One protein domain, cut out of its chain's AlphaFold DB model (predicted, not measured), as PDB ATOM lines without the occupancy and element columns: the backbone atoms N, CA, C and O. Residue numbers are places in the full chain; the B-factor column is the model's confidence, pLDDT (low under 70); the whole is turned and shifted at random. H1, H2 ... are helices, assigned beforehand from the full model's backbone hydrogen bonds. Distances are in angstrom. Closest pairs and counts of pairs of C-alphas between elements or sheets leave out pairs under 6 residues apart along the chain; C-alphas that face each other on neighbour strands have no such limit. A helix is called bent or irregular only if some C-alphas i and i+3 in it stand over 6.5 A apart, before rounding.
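What this domain is: This is residues 52 to 106 of the 112 residues of an uncharacterized protein of Candidatus Woesebacteria bacterium GW2011_GWB1_33_22 (UniProt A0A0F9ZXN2). Two helices joined by a tight link make a wide, open U with an empty middle: H1 is one limb, H2a slants away from it across the bottom, and H2b turns to form the other limb. The U is flat, its C-alphas spanning 40 by 39 by 12 A, and H1 is apart from both H2a and H2b. The printed part has 55 residues, with two named helices, H1 then H2, and no named strand; the class is all helix. The whole is extended, with a radius of gyration of the C-alphas of 17.0 A.

Where its parts are: H1 covers residues 52 to 73 and is 31.1 A long from first to last C-alpha, beginning at C-alpha 52 at (243.714, 157.745, 110.885). It has a kink of 32 degrees near residue 64. H2 covers residues 77 to 106; by its hydrogen bonds it was assigned as one helix, but it is bent, with C-alphas 93 and 96 lying 6.8 A apart. Its arm H2a, residues 77 to 93, is 24.7 A long and begins at C-alpha 77 at (251.861, 120.873, 120.376). Its arm H2b, residues 96 to 106, is 15.3 A long and ends at C-alpha 106 at (278.649, 150.863, 116.798). Residues 94 and 95 belong to neither arm.

How they stand to each other: H1 and H2a follow each other through a tight link of 3 residues, yet they are apart, with no C-alpha of the one within 8 A of the other. H2a and H2b stand at a steep tilt of 50 degrees. H1 and H2b are apart. Residues 52 to 71, 73 to 79 and 81 to 106 stand free. In H2a and H2b every O i to N i+4 pair is within hydrogen-bond range; in H1 16 of 18 are.

The domain as a whole: The two C-alphas farthest apart are those of Ser 76 and Glu 106, at 42.4 A. The first and last printed C-alphas, of Leu 52 and Glu 106, are 36.1 A apart. The printed part has no cut and no long link. The mean pLDDT of the printed part is 82.8, and residues 52 to 57 are under 70.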
ATOM      1  N   LEU A  52     245.097 158.209 110.676       61.25
ATOM      2  CA  LEU A  52     243.714 157.745 110.885       61.25
ATOM      3  C   LEU A  52     243.497 156.288 110.419       61.25
ATOM      4  O   LEU A  52     242.994 155.477 111.204       61.25
ATOM      5  N   PRO A  53     243.909 155.907 109.192       59.47
ATOM      6  CA  PRO A  53     243.914 154.516 108.749       59.47
ATOM      7  C   PRO A  53     244.785 153.629 109.638       59.47
ATOM      8  O   PRO A  53     244.387 152.511 109.949       59.47
ATOM      9  N   ALA A  54     245.939 154.124 110.097       62.72
ATOM     10  CA  ALA A  54     246.796 153.378 111.012       62.72
ATOM     11  C   ALA A  54     246.106 153.113 112.361       62.72
ATOM     12  O   ALA A  54     246.202 152.000 112.864       62.72
ATOM     13  N   ILE A  55     245.354 154.070 112.916       69.25
ATOM     14  CA  ILE A  55     244.569 153.875 114.146       69.25
ATOM     15  C   ILE A  55     243.474 152.823 113.931       69.25
ATOM     16  O   ILE A  55     243.331 151.920 114.754       69.25
ATOM     17  N   LEU A  56     242.734 152.885 112.819       66.62
ATOM     18  CA  LEU A  56     241.723 151.872 112.486       66.62
ATOM     19  C   LEU A  56     242.346 150.483 112.309       66.62
ATOM     20  O   LEU A  56     241.826 149.505 112.847       66.62
ATOM     21  N   ILE A  57     243.497 150.401 111.636       66.50
ATOM     22  CA  ILE A  57     244.277 149.167 111.509       66.50
ATOM     23  C   ILE A  57     244.733 148.684 112.884       66.50
ATOM     24  O   ILE A  57     244.616 147.500 113.156       66.50
ATOM     25  N   VAL A  58     245.197 149.558 113.779       70.50
ATOM     26  CA  VAL A  58     245.621 149.185 115.140       70.50
ATOM     27  C   VAL A  58     244.447 148.668 115.974       70.50
ATOM     28  O   VAL A  58     244.615 147.705 116.725       70.50
ATOM     29  N   VAL A  59     243.253 149.250 115.838       72.25
ATOM     30  CA  VAL A  59     242.039 148.790 116.536       72.25
ATOM     31  C   VAL A  59     241.585 147.430 116.008       72.25
ATOM     32  O   VAL A  59     241.358 146.510 116.799       72.25
ATOM     33  N   GLU A  60     241.502 147.264 114.689       71.25
ATOM     34  CA  GLU A  60     241.148 145.983 114.069       71.25
ATOM     35  C   GLU A  60     242.216 144.917 114.327       71.25
ATOM     36  O   GLU A  60     241.894 143.775 114.655       71.25
ATOM     37  N   PHE A  61     243.492 145.297 114.315       71.88
ATOM     38  CA  PHE A  61     244.601 144.434 114.703       71.88
ATOM     39  C   PHE A  61     244.515 144.045 116.177       71.88
ATOM     40  O   PHE A  61     244.767 142.895 116.506       71.88
ATOM     41  N   SER A  62     244.096 144.947 117.069       71.56
ATOM     42  CA  SER A  62     243.905 144.643 118.494       71.56
ATOM     43  C   SER A  62     242.743 143.671 118.724       71.56
ATOM     44  O   SER A  62     242.874 142.737 119.514       71.56
ATOM     45  N   ARG A  63     241.632 143.820 117.992       76.25
ATOM     46  CA  ARG A  63     240.517 142.852 118.014       76.25
ATOM     47  C   ARG A  63     240.927 141.502 117.428       76.25
ATOM     48  O   ARG A  63     240.615 140.449 117.987       76.25
ATOM     49  N   ALA A  64     241.657 141.524 116.317       79.56
ATOM     50  CA  ALA A  64     242.190 140.328 115.687       79.56
ATOM     51  C   ALA A  64     243.242 139.649 116.570       79.56
ATOM     52  O   ALA A  64     243.261 138.425 116.619       79.56
ATOM     53  N   ARG A  65     244.057 140.402 117.320       80.94
ATOM     54  CA  ARG A  65     245.105 139.893 118.217       80.94
ATOM     55  C   ARG A  65     244.538 138.899 119.214       80.94
ATOM     56  O   ARG A  65     245.085 137.811 119.349       80.94
ATOM     57  N   ASP A  66     243.435 139.232 119.873       82.12
ATOM     58  CA  ASP A  66     242.861 138.358 120.900       82.12
ATOM     59  C   ASP A  66     242.273 137.078 120.277       82.12
ATOM     60  O   ASP A  66     242.433 135.977 120.819       82.12
ATOM     61  N   LYS A  67     241.666 137.188 119.086       84.69
ATOM     62  CA  LYS A  67     241.180 136.038 118.307       84.69
ATOM     63  C   LYS A  67     242.333 135.162 117.810       84.69
ATOM     64  O   LYS A  67     242.273 133.942 117.955       84.69
ATOM     65  N   LEU A  68     243.387 135.769 117.273       83.75
ATOM     66  CA  LEU A  68     244.593 135.100 116.788       83.75
ATOM     67  C   LEU A  68     245.321 134.405 117.932       83.75
ATOM     68  O   LEU A  68     245.660 133.236 117.798       83.75
ATOM     69  N   TRP A  69     245.473 135.063 119.080       87.00
ATOM     70  CA  TRP A  69     246.047 134.461 120.279       87.00
ATOM     71  C   TRP A  69     245.221 133.270 120.767       87.00
ATOM     72  O   TRP A  69     245.780 132.224 121.098       87.00
ATOM     73  N   LYS A  70     243.885 133.381 120.767       88.06
ATOM     74  CA  LYS A  70     242.999 132.269 121.138       88.06
ATOM     75  C   LYS A  70     243.135 131.082 120.187       88.06
ATOM     76  O   LYS A  70     243.106 129.946 120.652       88.06
ATOM     77  N   VAL A  71     243.266 131.325 118.886       89.31
ATOM     78  CA  VAL A  71     243.511 130.257 117.907       89.31
ATOM     79  C   VAL A  71     244.901 129.661 118.124       89.31
ATOM     80  O   VAL A  71     245.012 128.448 118.265       89.31
ATOM     81  N   TRP A  72     245.929 130.503 118.242       89.38
ATOM     82  CA  TRP A  72     247.326 130.111 118.422       89.38
ATOM     83  C   TRP A  72     247.531 129.232 119.651       89.38
ATOM     84  O   TRP A  72     248.031 128.122 119.526       89.38
ATOM     85  N   LYS A  73     247.083 129.675 120.833       89.69
ATOM     86  CA  LYS A  73     247.281 128.943 122.095       89.69
ATOM     87  C   LYS A  73     246.591 127.577 122.143       89.69
ATOM     88  O   LYS A  73     246.950 126.740 122.961       89.69
ATOM     89  N   ASN A  74     245.567 127.395 121.311       90.38
ATOM     90  CA  ASN A  74     244.779 126.171 121.237       90.38
ATOM     91  C   ASN A  74     245.238 125.257 120.088       90.38
ATOM     92  O   ASN A  74     244.627 124.211 119.864       90.38
ATOM     93  N   MET A  75     246.285 125.631 119.342       88.62
ATOM     94  CA  MET A  75     246.878 124.749 118.345       88.62
ATOM     95  C   MET A  75     247.576 123.561 119.016       88.62
ATOM     96  O   MET A  75     247.984 123.597 120.175       88.62
ATOM     97  N   SER A  76     247.712 122.463 118.270       91.88
ATOM     98  CA  SER A  76     248.375 121.271 118.796       91.88
ATOM     99  C   SER A  76     249.865 121.522 119.062       91.88
ATOM    100  O   SER A  76     250.529 122.257 118.329       91.88
ATOM    101  N   LEU A  77     250.429 120.820 120.052       88.06
ATOM    102  CA  LEU A  77     251.861 120.873 120.376       88.06
ATOM    103  C   LEU A  77     252.761 120.641 119.148       88.06
ATOM    104  O   LEU A  77     253.803 121.276 119.014       88.06
ATOM    105  N   LYS A  78     252.344 119.759 118.229       91.00
ATOM    106  CA  LYS A  78     253.079 119.457 116.992       91.00
ATOM    107  C   LYS A  78     253.245 120.697 116.111       91.00
ATOM    108  O   LYS A  78     254.324 120.907 115.572       91.00
ATOM    109  N   VAL A  79     252.207 121.528 116.004       90.62
ATOM    110  CA  VAL A  79     252.259 122.772 115.222       90.62
ATOM    111  C   VAL A  79     253.253 123.742 115.850       90.62
ATOM    112  O   VAL A  79     254.128 124.242 115.150       90.62
ATOM    113  N   HIS A  80     253.198 123.939 117.170       91.50
ATOM    114  CA  HIS A  80     254.154 124.804 117.864       91.50
ATOM    115  C   HIS A  80     255.600 124.326 117.711       91.50
ATOM    116  O   HIS A  80     256.485 125.159 117.534       91.50
ATOM    117  N   LEU A  81     255.848 123.013 117.730       88.88
ATOM    118  CA  LEU A  81     257.180 122.449 117.491       88.88
ATOM    119  C   LEU A  81     257.671 122.719 116.067       88.88
ATOM    120  O   LEU A  81     258.795 123.182 115.901       88.88
ATOM    121  N   VAL A  82     256.833 122.477 115.055       92.12
ATOM    122  CA  VAL A  82     257.182 122.741 113.649       92.12
ATOM    123  C   VAL A  82     257.482 124.222 113.435       92.12
ATOM    124  O   VAL A  82     258.514 124.552 112.861       92.12
ATOM    125  N   VAL A  83     256.626 125.111 113.948       88.25
ATOM    126  CA  VAL A  83     256.834 126.565 113.888       88.25
ATOM    127  C   VAL A  83     258.145 126.945 114.570       88.25
ATOM    128  O   VAL A  83     258.981 127.601 113.962       88.25
ATOM    129  N   THR A  84     258.345 126.510 115.814       90.31
ATOM    130  CA  THR A  84     259.558 126.806 116.591       90.31
ATOM    131  C   THR A  84     260.802 126.392 115.809       90.31
ATOM    132  O   THR A  84     261.668 127.224 115.575       90.31
ATOM    133  N   LEU A  85     260.858 125.146 115.328       93.31
ATOM    134  CA  LEU A  85     261.998 124.635 114.566       93.31
ATOM    135  C   LEU A  85     262.234 125.426 113.278       93.31
ATOM    136  O   LEU A  85     263.359 125.841 113.011       93.31
ATOM    137  N   PHE A  86     261.179 125.661 112.498       90.75
ATOM    138  CA  PHE A  86     261.268 126.394 111.240       90.75
ATOM    139  C   PHE A  86     261.832 127.805 111.442       90.75
ATOM    140  O   PHE A  86     262.795 128.190 110.782       90.75
ATOM    141  N   PHE A  87     261.284 128.563 112.391       87.69
ATOM    142  CA  PHE A  87     261.730 129.930 112.651       87.69
ATOM    143  C   PHE A  87     263.094 129.988 113.360       87.69
ATOM    144  O   PHE A  87     263.885 130.884 113.071       87.69
ATOM    145  N   SER A  88     263.447 129.007 114.197       91.38
ATOM    146  CA  SER A  88     264.806 128.887 114.745       91.38
ATOM    147  C   SER A  88     265.865 128.721 113.652       91.38
ATOM    148  O   SER A  88     266.930 129.328 113.751       91.38
ATOM    149  N   LEU A  89     265.580 127.963 112.587       91.69
ATOM    150  CA  LEU A  89     266.494 127.840 111.442       91.69
ATOM    151  C   LEU A  89     266.683 129.173 110.709       91.69
ATOM    152  O   LEU A  89     267.792 129.489 110.278       91.69
ATOM    153  N   ILE A  90     265.621 129.974 110.598       87.56
ATOM    154  CA  ILE A  90     265.705 131.317 110.016       87.56
ATOM    155  C   ILE A  90     266.572 132.223 110.900       87.56
ATOM    156  O   ILE A  90     267.478 132.876 110.382       87.56
ATOM    157  N   ILE A  91     266.356 132.225 112.221       88.62
ATOM    158  CA  ILE A  91     267.171 133.002 113.173       88.62
ATOM    159  C   ILE A  91     268.646 132.636 113.044       88.62
ATOM    160  O   ILE A  91     269.470 133.532 112.912       88.62
ATOM    161  N   LEU A  92     268.989 131.344 113.029       91.25
ATOM    162  CA  LEU A  92     270.382 130.897 112.904       91.25
ATOM    163  C   LEU A  92     271.074 131.453 111.652       91.25
ATOM    164  O   LEU A  92     272.276 131.703 111.679       91.25
ATOM    165  N   ARG A  93     270.322 131.671 110.567       87.25
ATOM    166  CA  ARG A  93     270.845 132.239 109.322       87.25
ATOM    167  C   ARG A  93     270.925 133.767 109.342       87.25
ATOM    168  O   ARG A  93     271.866 134.320 108.785       87.25
ATOM    169  N   LEU A  94     269.939 134.441 109.932       83.00
ATOM    170  CA  LEU A  94     269.845 135.907 109.913       83.00
ATOM    171  C   LEU A  94     270.624 136.577 111.048       83.00
ATOM    172  O   LEU A  94     271.138 137.677 110.863       83.00
ATOM    173  N   PHE A  95     270.730 135.925 112.206       84.19
ATOM    174  CA  PHE A  95     271.335 136.497 113.407       84.19
ATOM    175  C   PHE A  95     272.785 136.961 113.201       84.19
ATOM    176  O   PHE A  95     273.072 138.092 113.582       84.19
ATOM    177  N   PRO A  96     273.692 136.186 112.563       87.31
ATOM    178  CA  PRO A  96     275.064 136.647 112.345       87.31
ATOM    179  C   PRO A  96     275.136 137.906 111.475       87.31
ATOM    180  O   PRO A  96     275.957 138.778 111.732       87.31
ATOM    181  N   VAL A  97     274.259 138.012 110.471       84.62
ATOM    182  CA  VAL A  97     274.205 139.169 109.565       84.62
ATOM    183  C   VAL A  97     273.720 140.406 110.320       84.62
ATOM    184  O   VAL A  97     274.390 141.431 110.297       84.62
ATOM    185  N   ALA A  98     272.607 140.291 111.050       80.44
ATOM    186  CA  ALA A  98     272.081 141.391 111.859       80.44
ATOM    187  C   ALA A  98     273.082 141.834 112.941       80.44
ATOM    188  O   ALA A  98     273.316 143.023 113.133       80.44
ATOM    189  N   TRP A  99     273.734 140.880 113.614       84.88
ATOM    190  CA  TRP A  99     274.747 141.174 114.628       84.88
ATOM    191  C   TRP A  99     275.964 141.898 114.049       84.88
ATOM    192  O   TRP A  99     276.443 142.868 114.636       84.88
ATOM    193  N   GLN A 100     276.450 141.458 112.885       84.00
ATOM    194  CA  GLN A 100     277.558 142.117 112.202       84.00
ATOM    195  C   GLN A 100     277.212 143.567 111.843       84.00
ATOM    196  O   GLN A 100     278.053 144.450 111.997       84.00
ATOM    197  N   ASN A 101     275.978 143.822 111.410       79.56
ATOM    198  CA  ASN A 101     275.532 145.165 111.061       79.56
ATOM    199  C   ASN A 101     275.474 146.084 112.290       79.56
ATOM    200  O   ASN A 101     276.030 147.181 112.251       79.56
ATOM    201  N   ILE A 102     274.922 145.605 113.412       80.31
ATOM    202  CA  ILE A 102     274.930 146.338 114.692       80.31
ATOM    203  C   ILE A 102     276.368 146.672 115.113       80.31
ATOM    204  O   ILE A 102     276.669 147.819 115.440       80.31
ATOM    205  N   TRP A 103     277.274 145.692 115.051       84.94
ATOM    206  CA  TRP A 103     278.681 145.881 115.406       84.94
ATOM    207  C   TRP A 103     279.382 146.925 114.525       84.94
ATOM    208  O   TRP A 103     280.166 147.735 115.021       84.94
ATOM    209  N   ASN A 104     279.101 146.931 113.220       84.25
ATOM    210  CA  ASN A 104     279.670 147.908 112.293       84.25
ATOM    211  C   ASN A 104     279.160 149.329 112.595       84.25
ATOM    212  O   ASN A 104     279.971 150.248 112.693       84.25
ATOM    213  N   ILE A 105     277.853 149.498 112.837       80.00
ATOM    214  CA  ILE A 105     277.250 150.790 113.212       80.00
ATOM    215  C   ILE A 105     277.844 151.319 114.527       80.00
ATOM    216  O   ILE A 105     278.110 152.517 114.657       80.00
ATOM    217  N   GLU A 106     278.057 150.453 115.520       78.88
ATOM    218  CA  GLU A 106     278.649 150.863 116.798       78.88
ATOM    219  C   GLU A 106     280.107 151.313 116.665       78.88
ATOM    220  O   GLU A 106     280.519 152.234 117.370       78.88
TER     221      GLU A 106